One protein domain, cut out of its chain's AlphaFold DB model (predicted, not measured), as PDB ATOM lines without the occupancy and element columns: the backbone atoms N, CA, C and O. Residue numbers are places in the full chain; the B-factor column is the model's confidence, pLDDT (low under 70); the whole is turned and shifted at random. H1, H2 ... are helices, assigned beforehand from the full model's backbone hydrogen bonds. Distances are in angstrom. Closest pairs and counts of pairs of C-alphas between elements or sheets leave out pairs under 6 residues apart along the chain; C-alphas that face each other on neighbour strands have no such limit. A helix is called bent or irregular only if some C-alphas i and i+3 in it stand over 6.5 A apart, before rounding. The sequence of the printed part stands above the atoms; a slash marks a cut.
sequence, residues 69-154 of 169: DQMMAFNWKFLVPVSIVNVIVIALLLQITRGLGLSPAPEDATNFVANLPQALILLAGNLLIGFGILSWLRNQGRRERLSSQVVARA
ATOM      1  N   ASP A  69       9.082   8.254  22.985       91.12
ATOM      2  CA  ASP A  69       8.710   8.619  21.613       91.12
ATOM      3  C   ASP A  69       8.118  10.036  21.521       91.12
ATOM      4  O   ASP A  69       8.446  10.804  20.615       91.12
ATOM      5  N   GLN A  70       7.285  10.417  22.496       89.19
ATOM      6  CA  GLN A  70       6.685  11.752  22.569       89.19
ATOM      7  C   GLN A  70       7.739  12.808  22.917       89.19
ATOM      8  O   GLN A  70       7.752  13.881  22.313       89.19
ATOM      9  N   MET A  71       8.665  12.485  23.827       89.38
ATOM     10  CA  MET A  71       9.782  13.371  24.167       89.38
ATOM     11  C   MET A  71      10.697  13.601  22.962       89.38
ATOM     12  O   MET A  71      11.059  14.740  22.672       89.38
ATOM     13  N   MET A  72      11.045  12.550  22.221       92.69
ATOM     14  CA  MET A  72      11.909  12.662  21.044       92.69
ATOM     15  C   MET A  72      11.236  13.452  19.924       92.69
ATOM     16  O   MET A  72      11.859  14.344  19.348       92.69
ATOM     17  N   ALA A  73       9.954  13.193  19.661       92.25
ATOM     18  CA  ALA A  73       9.191  13.961  18.684       92.25
ATOM     19  C   ALA A  73       9.123  15.450  19.056       92.25
ATOM     20  O   ALA A  73       9.310  16.296  18.184       92.25
ATOM     21  N   PHE A  74       8.914  15.786  20.333       90.00
ATOM     22  CA  PHE A  74       8.909  17.173  20.802       90.00
ATOM     23  C   PHE A  74      10.281  17.846  20.645       90.00
ATOM     24  O   PHE A  74      10.373  18.946  20.101       90.00
ATOM     25  N   ASN A  75      11.364  17.175  21.043       92.44
ATOM     26  CA  ASN A  75      12.714  17.724  20.903       92.44
ATOM     27  C   ASN A  75      13.060  18.012  19.432       92.44
ATOM     28  O   ASN A  75      13.454  19.126  19.091       92.44
ATOM     29  N   TRP A  76      12.853  17.039  18.544       93.12
ATOM     30  CA  TRP A  76      13.290  17.148  17.151       93.12
ATOM     31  C   TRP A  76      12.348  17.944  16.254       93.12
ATOM     32  O   TRP A  76      12.814  18.684  15.392       93.12
ATOM     33  N   LYS A  77      11.028  17.822  16.429       88.81
ATOM     34  CA  LYS A  77      10.059  18.512  15.560       88.81
ATOM     35  C   LYS A  77       9.735  19.922  16.038       88.81
ATOM     36  O   LYS A  77       9.233  20.711  15.245       88.81
ATOM     37  N   PHE A  78       9.983  20.230  17.312       89.88
ATOM     38  CA  PHE A  78       9.624  21.519  17.896       89.88
ATOM     39  C   PHE A  78      10.834  22.276  18.453       89.88
ATOM     40  O   PHE A  78      11.123  23.363  17.960       89.88
ATOM     41  N   LEU A  79      11.581  21.722  19.417       91.56
ATOM     42  CA  LEU A  79      12.655  22.483  20.080       91.56
ATOM     43  C   LEU A  79      13.826  22.828  19.153       91.56
ATOM     44  O   LEU A  79      14.299  23.960  19.186       91.56
ATOM     45  N   VAL A  80      14.286  21.885  18.323       94.06
ATOM     46  CA  VAL A  80      15.426  22.112  17.416       94.06
ATOM     47  C   VAL A  80      15.124  23.195  16.365       94.06
ATOM     48  O   VAL A  80      15.907  24.136  16.251       94.06
ATOM     49  N   PRO A  81      14.000  23.157  15.624       92.19
ATOM     50  CA  PRO A  81      13.679  24.234  14.688       92.19
ATOM     51  C   PRO A  81      13.512  25.590  15.380       92.19
ATOM     52  O   PRO A  81      14.002  26.605  14.885       92.19
ATOM     53  N   VAL A  82      12.855  25.613  16.545       92.88
ATOM     54  CA  VAL A  82      12.637  26.841  17.317       92.88
ATOM     55  C   VAL A  82      13.958  27.447  17.791       92.88
ATOM     56  O   VAL A  82      14.126  28.662  17.701       92.88
ATOM     57  N   SER A  83      14.913  26.635  18.254       92.50
ATOM     58  CA  SER A  83      16.207  27.141  18.719       92.50
ATOM     59  C   SER A  83      17.023  27.759  17.583       92.50
ATOM     60  O   SER A  83      17.597  28.831  17.769       92.50
ATOM     61  N   ILE A  84      17.009  27.154  16.390       94.38
ATOM     62  CA  ILE A  84      17.684  27.691  15.201       94.38
ATOM     63  C   ILE A  84      17.086  29.044  14.806       94.38
ATOM     64  O   ILE A  84      17.822  30.015  14.625       94.38
ATOM     65  N   VAL A  85      15.754  29.136  14.722       92.50
ATOM     66  CA  VAL A  85      15.068  30.404  14.419       92.50
ATOM     67  C   VAL A  85      15.407  31.459  15.469       92.50
ATOM     68  O   VAL A  85      15.727  32.591  15.113       92.50
ATOM     69  N   ASN A  86      15.406  31.092  16.752       92.19
ATOM     70  CA  ASN A  86      15.750  32.009  17.830       92.19
ATOM     71  C   ASN A  86      17.173  32.565  17.677       92.19
ATOM     72  O   ASN A  86      17.362  33.775  17.726       92.19
ATOM     73  N   VAL A  87      18.168  31.709  17.424       93.06
ATOM     74  CA  VAL A  87      19.562  32.145  17.230       93.06
ATOM     75  C   VAL A  87      19.683  33.120  16.058       93.06
ATOM     76  O   VAL A  87      20.322  34.160  16.202       93.06
ATOM     77  N   ILE A  88      19.038  32.829  14.924       94.06
ATOM     78  CA  ILE A  88      19.069  33.706  13.744       94.06
ATOM     79  C   ILE A  88      18.429  35.062  14.057       94.06
ATOM     80  O   ILE A  88      19.013  36.101  13.753       94.06
ATOM     81  N   VAL A  89      17.253  35.078  14.690       92.50
ATOM     82  CA  VAL A  89      16.560  36.334  15.007       92.50
ATOM     83  C   VAL A  89      17.368  37.175  15.995       92.50
ATOM     84  O   VAL A  89      17.521  38.374  15.780       92.50
ATOM     85  N   ILE A  90      17.939  36.567  17.037       92.38
ATOM     86  CA  ILE A  90      18.787  37.290  17.994       92.38
ATOM     87  C   ILE A  90      20.049  37.830  17.320       92.38
ATOM     88  O   ILE A  90      20.415  38.977  17.570       92.38
ATOM     89  N   ALA A  91      20.678  37.065  16.424       91.69
ATOM     90  CA  ALA A  91      21.830  37.542  15.661       91.69
ATOM     91  C   ALA A  91      21.482  38.762  14.789       91.69
ATOM     92  O   ALA A  91      22.227  39.742  14.775       91.69
ATOM     93  N   LEU A  92      20.329  38.743  14.113       91.75
ATOM     94  CA  LEU A  92      19.857  39.871  13.307       91.75
ATOM     95  C   LEU A  92      19.518  41.092  14.167       91.75
ATOM     96  O   LEU A  92      19.928  42.204  13.838       91.75
ATOM     97  N   LEU A  93      18.820  40.899  15.288       90.12
ATOM     98  CA  LEU A  93      18.494  41.987  16.210       90.12
ATOM     99  C   LEU A  93      19.757  42.634  16.778       90.12
ATOM    100  O   LEU A  93      19.838  43.856  16.808       90.12
ATOM    101  N   LEU A  94      20.763  41.838  17.152       88.88
ATOM    102  CA  LEU A  94      22.062  42.351  17.592       88.88
ATOM    103  C   LEU A  94      22.763  43.173  16.508       88.88
ATOM    104  O   LEU A  94      23.378  44.194  16.808       88.88
ATOM    105  N   GLN A  95      22.686  42.751  15.246       88.75
ATOM    106  CA  GLN A  95      23.278  43.511  14.147       88.75
ATOM    107  C   GLN A  95      22.558  44.852  13.939       88.75
ATOM    108  O   GLN A  95      23.208  45.874  13.721       88.75
ATOM    109  N   ILE A  96      21.228  44.864  14.059       88.31
ATOM    110  CA  ILE A  96      20.413  46.077  13.942       88.31
ATOM    111  C   ILE A  96      20.694  47.039  15.105       88.31
ATOM    112  O   ILE A  96      20.916  48.223  14.866       88.31
ATOM    113  N   THR A  97      20.744  46.559  16.353       86.69
ATOM    114  CA  THR A  97      21.025  47.423  17.515       86.69
ATOM    115  C   THR A  97      22.412  48.050  17.453       86.69
ATOM    116  O   THR A  97      22.562  49.226  17.784       86.69
ATOM    117  N   ARG A  98      23.412  47.295  16.980       84.19
ATOM    118  CA  ARG A  98      24.764  47.809  16.724       84.19
ATOM    119  C   ARG A  98      24.768  48.873  15.630       84.19
ATOM    120  O   ARG A  98      25.376  49.919  15.820       84.19
ATOM    121  N   GLY A  99      24.056  48.642  14.525       83.88
ATOM    122  CA  GLY A  99      23.940  49.612  13.429       83.88
ATOM    123  C   GLY A  99      23.240  50.916  13.829       83.88
ATOM    124  O   GLY A  99      23.562  51.970  13.293       83.88
ATOM    125  N   LEU A 100      22.324  50.858  14.799       82.50
ATOM    126  CA  LEU A 100      21.620  52.023  15.347       82.50
ATOM    127  C   LEU A 100      22.413  52.776  16.433       82.50
ATOM    128  O   LEU A 100      21.920  53.775  16.947       82.50
ATOM    129  N   GLY A 101      23.607  52.305  16.816       79.06
ATOM    130  CA  GLY A 101      24.411  52.920  17.881       79.06
ATOM    131  C   GLY A 101      23.819  52.772  19.289       79.06
ATOM    132  O   GLY A 101      24.238  53.467  20.205       79.06
ATOM    133  N   LEU A 102      22.852  51.867  19.478       78.06
ATOM    134  CA  LEU A 102      22.178  51.607  20.762       78.06
ATOM    135  C   LEU A 102      22.851  50.486  21.575       78.06
ATOM    136  O   LEU A 102      22.275  49.982  22.539       78.06
ATOM    137  N   SER A 103      24.040  50.050  21.151       75.81
ATOM    138  CA  SER A 103      24.847  49.043  21.842       75.81
ATOM    139  C   SER A 103      25.868  49.748  22.744       75.81
ATOM    140  O   SER A 103      26.495  50.704  22.284       75.81
ATOM    141  N   PRO A 104      26.037  49.321  24.009       76.75
ATOM    142  CA  PRO A 104      26.974  49.948  24.928       76.75
ATOM    143  C   PRO A 104      28.411  49.780  24.435       76.75
ATOM    144  O   PRO A 104      28.773  48.754  23.850       76.75
ATOM    145  N   ALA A 105      29.236  50.793  24.692       76.00
ATOM    146  CA  ALA A 105      30.668  50.705  24.454       76.00
ATOM    147  C   ALA A 105      31.276  49.559  25.297       76.00
ATOM    148  O   ALA A 105      30.761  49.260  26.380       76.00
ATOM    149  N   PRO A 106      32.366  48.906  24.845       75.00
ATOM    150  CA  PRO A 106      32.983  47.787  25.571       75.00
ATOM    151  C   PRO A 106      33.382  48.122  27.016       75.00
ATOM    152  O   PRO A 106      33.380  47.245  27.877       75.00
ATOM    153  N   GLU A 107      33.695  49.388  27.275       75.25
ATOM    154  CA  GLU A 107      34.026  49.942  28.591       75.25
ATOM    155  C   GLU A 107      32.837  49.995  29.569       75.25
ATOM    156  O   GLU A 107      33.037  49.864  30.773       75.25
ATOM    157  N   ASP A 108      31.602  50.060  29.061       73.50
ATOM    158  CA  ASP A 108      30.361  50.126  29.847       73.50
ATOM    159  C   ASP A 108      29.591  48.798  29.875       73.50
ATOM    160  O   ASP A 108      28.431  48.737  30.292       73.50
ATOM    161  N   ALA A 109      30.214  47.697  29.449       68.69
ATOM    162  CA  ALA A 109      29.543  46.403  29.323       68.69
ATOM    163  C   ALA A 109      28.931  45.897  30.646       68.69
ATOM    164  O   ALA A 109      27.940  45.170  30.629       68.69
ATOM    165  N   THR A 110      29.481  46.296  31.795       71.44
ATOM    166  CA  THR A 110      28.975  45.941  33.132       71.44
ATOM    167  C   THR A 110      27.933  46.923  33.670       71.44
ATOM    168  O   THR A 110      27.235  46.605  34.637       71.44
ATOM    169  N   ASN A 111      27.782  48.092  33.043       77.38
ATOM    170  CA  ASN A 111      26.869  49.133  33.485       77.38
ATOM    171  C   ASN A 111      25.441  48.800  33.052       77.38
ATOM    172  O   ASN A 111      25.099  48.789  31.868       77.38
ATOM    173  N   PHE A 112      24.573  48.541  34.032       76.31
ATOM    174  CA  PHE A 112      23.183  48.149  33.788       76.31
ATOM    175  C   PHE A 112      22.436  49.167  32.915       76.31
ATOM    176  O   PHE A 112      21.757  48.781  31.967       76.31
ATOM    177  N   VAL A 113      22.615  50.465  33.187       81.38
ATOM    178  CA  VAL A 113      21.927  51.555  32.473       81.38
ATOM    179  C   VAL A 113      22.325  51.611  30.998       81.38
ATOM    180  O   VAL A 113      21.457  51.748  30.139       81.38
ATOM    181  N   ALA A 114      23.612  51.434  30.691       79.81
ATOM    182  CA  ALA A 114      24.119  51.438  29.320       79.81
ATOM    183  C   ALA A 114      23.594  50.241  28.502       79.81
ATOM    184  O   ALA A 114      23.383  50.344  27.296       79.81
ATOM    185  N   ASN A 115      23.316  49.115  29.164       83.50
ATOM    186  CA  ASN A 115      22.779  47.913  28.529       83.50
ATOM    187  C   ASN A 115      21.254  47.941  28.318       83.50
ATOM    188  O   ASN A 115      20.739  47.109  27.568       83.50
ATOM    189  N   LEU A 116      20.515  48.862  28.951       84.75
ATOM    190  CA  LEU A 116      19.046  48.881  28.906       84.75
ATOM    191  C   LEU A 116      18.467  48.965  27.482       84.75
ATOM    192  O   LEU A 116      17.586  48.159  27.181       84.75
ATOM    193  N   PRO A 117      18.925  49.858  26.580       86.31
ATOM    194  CA  PRO A 117      18.343  49.968  25.240       86.31
ATOM    195  C   PRO A 117      18.476  48.667  24.442       86.31
ATOM    196  O   PRO A 117      17.496  48.159  23.894       86.31
ATOM    197  N   GLN A 118      19.674  48.077  24.438       85.69
ATOM    198  CA  GLN A 118      19.920  46.790  23.796       85.69
ATOM    199  C   GLN A 118      19.100  45.670  24.452       85.69
ATOM    200  O   GLN A 118      18.479  44.877  23.744       85.69
ATOM    201  N   ALA A 119      19.066  45.606  25.785       86.50
ATOM    202  CA  ALA A 119      18.322  44.584  26.514       86.50
ATOM    203  C   ALA A 119      16.820  44.643  26.209       86.50
ATOM    204  O   ALA A 119      16.210  43.602  25.987       86.50
ATOM    205  N   LEU A 120      16.232  45.841  26.125       89.00
ATOM    206  CA  LEU A 120      14.820  46.024  25.788       89.00
ATOM    207  C   LEU A 120      14.498  45.549  24.371       89.00
ATOM    208  O   LEU A 120      13.484  44.881  24.174       89.00
ATOM    209  N   ILE A 121      15.360  45.837  23.393       89.06
ATOM    210  CA  ILE A 121      15.155  45.402  22.004       89.06
ATOM    211  C   ILE A 121      15.248  43.877  21.897       89.06
ATOM    212  O   ILE A 121      14.393  43.240  21.280       89.06
ATOM    213  N   LEU A 122      16.255  43.274  22.533       89.88
ATOM    214  CA  LEU A 122      16.410  41.819  22.547       89.88
ATOM    215  C   LEU A 122      15.271  41.137  23.308       89.88
ATOM    216  O   LEU A 122      14.774  40.101  22.866       89.88
ATOM    217  N   LEU A 123      14.825  41.715  24.425       90.50
ATOM    218  CA  LEU A 123      13.686  41.219  25.189       90.50
ATOM    219  C   LEU A 123      12.404  41.291  24.357       90.50
ATOM    220  O   LEU A 123      11.694  40.296  24.258       90.50
ATOM    221  N   ALA A 124      12.135  42.426  23.709       91.19
ATOM    222  CA  ALA A 124      10.991  42.587  22.817       91.19
ATOM    223  C   ALA A 124      11.027  41.562  21.675       91.19
ATOM    224  O   ALA A 124      10.017  40.920  21.393       91.19
ATOM    225  N   GLY A 125      12.202  41.333  21.081       89.75
ATOM    226  CA  GLY A 125      12.416  40.286  20.085       89.75
ATOM    227  C   GLY A 125      12.051  38.892  20.596       89.75
ATOM    228  O   GLY A 125      11.243  38.201  19.976       89.75
ATOM    229  N   ASN A 126      12.578  38.497  21.758       92.31
ATOM    230  CA  ASN A 126      12.255  37.208  22.381       92.31
ATOM    231  C   ASN A 126      10.758  37.079  22.710       92.31
ATOM    232  O   ASN A 126      10.171  36.021  22.482       92.31
ATOM    233  N   LEU A 127      10.117  38.141  23.207       92.88
ATOM    234  CA  LEU A 127       8.685  38.144  23.517       92.88
ATOM    235  C   LEU A 127       7.823  38.010  22.256       92.88
ATOM    236  O   LEU A 127       6.838  37.273  22.277       92.88
ATOM    237  N   LEU A 128       8.198  38.661  21.149       91.69
ATOM    238  CA  LEU A 128       7.500  38.526  19.867       91.69
ATOM    239  C   LEU A 128       7.624  37.109  19.301       91.69
ATOM    240  O   LEU A 128       6.622  36.539  18.871       91.69
ATOM    241  N   ILE A 129       8.821  36.517  19.349       89.94
ATOM    242  CA  ILE A 129       9.035  35.120  18.947       89.94
ATOM    243  C   ILE A 129       8.199  34.193  19.832       89.94
ATOM    244  O   ILE A 129       7.459  33.355  19.319       89.94
ATOM    245  N   GLY A 130       8.259  34.376  21.153       88.06
ATOM    246  CA  GLY A 130       7.478  33.599  22.113       88.06
ATOM    247  C   GLY A 130       5.977  33.692  21.842       88.06
ATOM    248  O   GLY A 130       5.292  32.673  21.775       88.06
ATOM    249  N   PHE A 131       5.462  34.896  21.592       90.38
ATOM    250  CA  PHE A 131       4.065  35.110  21.220       90.38
ATOM    251  C   PHE A 131       3.711  34.453  19.877       90.38
ATOM    252  O   PHE A 131       2.658  33.823  19.747       90.38
ATOM    253  N   GLY A 132       4.599  34.537  18.885       88.56
ATOM    254  CA  GLY A 132       4.461  33.852  17.599       88.56
ATOM    255  C   GLY A 132       4.346  32.338  17.770       88.56
ATOM    256  O   GLY A 132       3.418  31.719  17.253       88.56
ATOM    257  N   ILE A 133       5.217  31.746  18.585       87.81
ATOM    258  CA  ILE A 133       5.212  30.312  18.886       87.81
ATOM    259  C   ILE A 133       3.936  29.911  19.633       87.81
ATOM    260  O   ILE A 133       3.282  28.937  19.259       87.81
ATOM    261  N   LEU A 134       3.536  30.669  20.657       87.31
ATOM    262  CA  LEU A 134       2.321  30.394  21.431       87.31
ATOM    263  C   LEU A 134       1.057  30.513  20.575       87.31
ATOM    264  O   LEU A 134       0.164  29.669  20.659       87.31
ATOM    265  N   SER A 135       0.977  31.537  19.725       87.00
ATOM    266  CA  SER A 135      -0.154  31.720  18.814       87.00
ATOM    267  C   SER A 135      -0.217  30.611  17.760       87.00
ATOM    268  O   SER A 135      -1.307  30.110  17.469       87.00
ATOM    269  N   TRP A 136       0.933  30.155  17.257       82.62
ATOM    270  CA  TRP A 136       1.031  29.021  16.344       82.62
ATOM    271  C   TRP A 136       0.593  27.707  17.003       82.62
ATOM    272  O   TRP A 136      -0.251  27.000  16.447       82.62
ATOM    273  N   LEU A 137       1.071  27.417  18.217       83.31
ATOM    274  CA  LEU A 137       0.648  26.257  19.009       83.31
ATOM    275  C   LEU A 137      -0.861  26.275  19.287       83.31
ATOM    276  O   LEU A 137      -1.553  25.281  19.061       83.31
ATOM    277  N   ARG A 138      -1.406  27.424  19.709       82.81
ATOM    278  CA  ARG A 138      -2.849  27.585  19.954       82.81
ATOM    279  C   ARG A 138      -3.670  27.339  18.688       82.81
ATOM    280  O   ARG A 138      -4.738  26.728  18.744       82.81
ATOM    281  N   ASN A 139      -3.182  27.810  17.543       82.25
ATOM    282  CA  ASN A 139      -3.865  27.646  16.265       82.25
ATOM    283  C   ASN A 139      -3.816  26.201  15.753       82.25
ATOM    284  O   ASN A 139      -4.791  25.764  15.141       82.25
ATOM    285  N   GLN A 140      -2.747  25.449  16.031       78.06
ATOM    286  CA  GLN A 140      -2.702  24.016  15.731       78.06
ATOM    287  C   GLN A 140      -3.782  23.246  16.489       78.06
ATOM    288  O   GLN A 140      -4.608  22.589  15.859       78.06
ATOM    289  N   GLY A 141      -3.887  23.447  17.808       75.56
ATOM    290  CA  GLY A 141      -4.932  22.796  18.604       75.56
ATOM    291  C   GLY A 141      -6.353  23.184  18.175       75.56
ATOM    292  O   GLY A 141      -7.281  22.381  18.259       75.56
ATOM    293  N   ARG A 142      -6.549  24.406  17.660       73.56
ATOM    294  CA  ARG A 142      -7.842  24.834  17.104       73.56
ATOM    295  C   ARG A 142      -8.180  24.114  15.796       73.56
ATOM    296  O   ARG A 142      -9.341  23.784  15.578       73.56
ATOM    297  N   ARG A 143      -7.190  23.877  14.932       72.38
ATOM    298  CA  ARG A 143      -7.375  23.202  13.637       72.38
ATOM    299  C   ARG A 143      -7.758  21.738  13.803       72.38
ATOM    300  O   ARG A 143      -8.681  21.295  13.130       72.38
ATOM    301  N   GLU A 144      -7.130  21.042  14.745       77.69
ATOM    302  CA  GLU A 144      -7.436  19.637  15.040       77.69
ATOM    303  C   GLU A 144      -8.882  19.457  15.526       77.69
ATOM    304  O   GLU A 144      -9.600  18.579  15.054       77.69
ATOM    305  N   ARG A 145      -9.363  20.356  16.397       75.12
ATOM    306  CA  ARG A 145     -10.762  20.342  16.864       75.12
ATOM    307  C   ARG A 145     -11.762  20.561  15.729       75.12
ATOM    308  O   ARG A 145     -12.821  19.941  15.727       75.12
ATOM    309  N   LEU A 146     -11.437  21.434  14.772       76.94
ATOM    310  CA  LEU A 146     -12.300  21.713  13.622       76.94
ATOM    311  C   LEU A 146     -12.339  20.534  12.646       76.94
ATOM    312  O   LEU A 146     -13.423  20.176  12.195       76.94
ATOM    313  N   SER A 147     -11.202  19.889  12.362       75.00
ATOM    314  CA  SER A 147     -11.184  18.686  11.521       75.00
ATOM    315  C   SER A 147     -12.002  17.551  12.131       75.00
ATOM    316  O   SER A 147     -12.761  16.913  11.409       75.00
ATOM    317  N   SER A 148     -11.937  17.344  13.452       74.06
ATOM    318  CA  SER A 148     -12.741  16.312  14.119       74.06
ATOM    319  C   SER A 148     -14.241  16.601  14.040       74.06
ATOM    320  O   SER A 148     -15.026  15.685  13.826       74.06
ATOM    321  N   GLN A 149     -14.651  17.870  14.155       75.06
ATOM    322  CA  GLN A 149     -16.058  18.260  14.001       75.06
ATOM    323  C   GLN A 149     -16.556  18.112  12.560       75.06
ATOM    324  O   GLN A 149     -17.691  17.698  12.351       75.06
ATOM    325  N   VAL A 150     -15.726  18.445  11.567       77.62
ATOM    326  CA  VAL A 150     -16.078  18.280  10.149       77.62
ATOM    327  C   VAL A 150     -16.200  16.801   9.796       77.62
ATOM    328  O   VAL A 150     -17.167  16.431   9.143       77.62
ATOM    329  N   VAL A 151     -15.283  15.952  10.273       77.31
ATOM    330  CA  VAL A 151     -15.366  14.496  10.084       77.31
ATOM    331  C   VAL A 151     -16.614  13.927  10.768       77.31
ATOM    332  O   VAL A 151     -17.346  13.194  10.119       77.31
ATOM    333  N   ALA A 152     -16.912  14.326  12.011       74.56
ATOM    334  CA  ALA A 152     -18.113  13.884  12.729       74.56
ATOM    335  C   ALA A 152     -19.426  14.326  12.051       74.56
ATOM    336  O   ALA A 152     -20.394  13.573  12.011       74.56
ATOM    337  N   ARG A 153     -19.460  15.537  11.475       71.69
ATOM    338  CA  ARG A 153     -20.606  16.020  10.685       71.69
ATOM    339  C   ARG A 153     -20.718  15.319   9.329       71.69
ATOM    340  O   ARG A 153     -21.824  15.045   8.885       71.69
ATOM    341  N   ALA A 154     -19.595  15.032   8.671       75.12
ATOM    342  CA  ALA A 154     -19.565  14.346   7.380       75.12
ATOM    343  C   ALA A 154     -19.892  12.846   7.493       75.12
ATOM    344  O   ALA A 154     -20.387  12.267   6.531       75.12
TER     345      ALA A 154
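This is residues 69 to 154 of the 169 residues of an uncharacterized protein of Chloroflexi bacterium (UniProt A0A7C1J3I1). Two long helices, H1 and H2, make a V: they come together near the loop of residues 100 to 111 that joins them and spread apart toward residues 69 and 154. H2 is the longer arm, and its residues 134 to 154 stick out well past the contact with H1. The printed part has 86 residues with two named helices, H1 then H2, and no named strand; its class is all helix. It is an extended rod, with a radius of gyration of the C-alphas of 19.4 A and spans of 66 by 26 by 20 A.

Start at H1, residues 69 to 99, assigned as one helix by its hydrogen bonds but bent: C-alphas 77 and 80 are 6.7 A apart. Its arms, H1a of residues 69 to 77 and H1b of residues 80 to 99, stand at a shallow tilt of 30 degrees. Look next at H2, residues 112 to 154, which touches H1b with residues 118 to 129 alone; the closest C-alphas, those of Thr 97 and Gln 118, are 6.4 A apart. H1b and H2 form a helical hairpin, opposite ways at a steep tilt of 35.2 degrees, only just past shallow. H1a and H2 are apart. In H1a and H1b every O i to N i+4 pair is within hydrogen-bond range; in H2, 37 of 39 are.

Find C-alpha 69 at (8.710, 8.619, 21.613), where H1a begins. H1b runs 29.1 A to C-alpha 99 at (23.940, 49.612, 13.429). H2 runs 60.6 A to C-alpha 154 at (-19.565, 14.346, 7.380), with a kink of 41 degrees near residue 119; it is irregular, C-alphas 114 and 117 being 7.2 A apart.

The C-alphas farthest apart, those of Glu 107 and Ala 154, are 67.7 A apart. The printed part has no cut, and the link from H1 to H2, 12 residues, is long. Residue 109 alone has a pLDDT under 70.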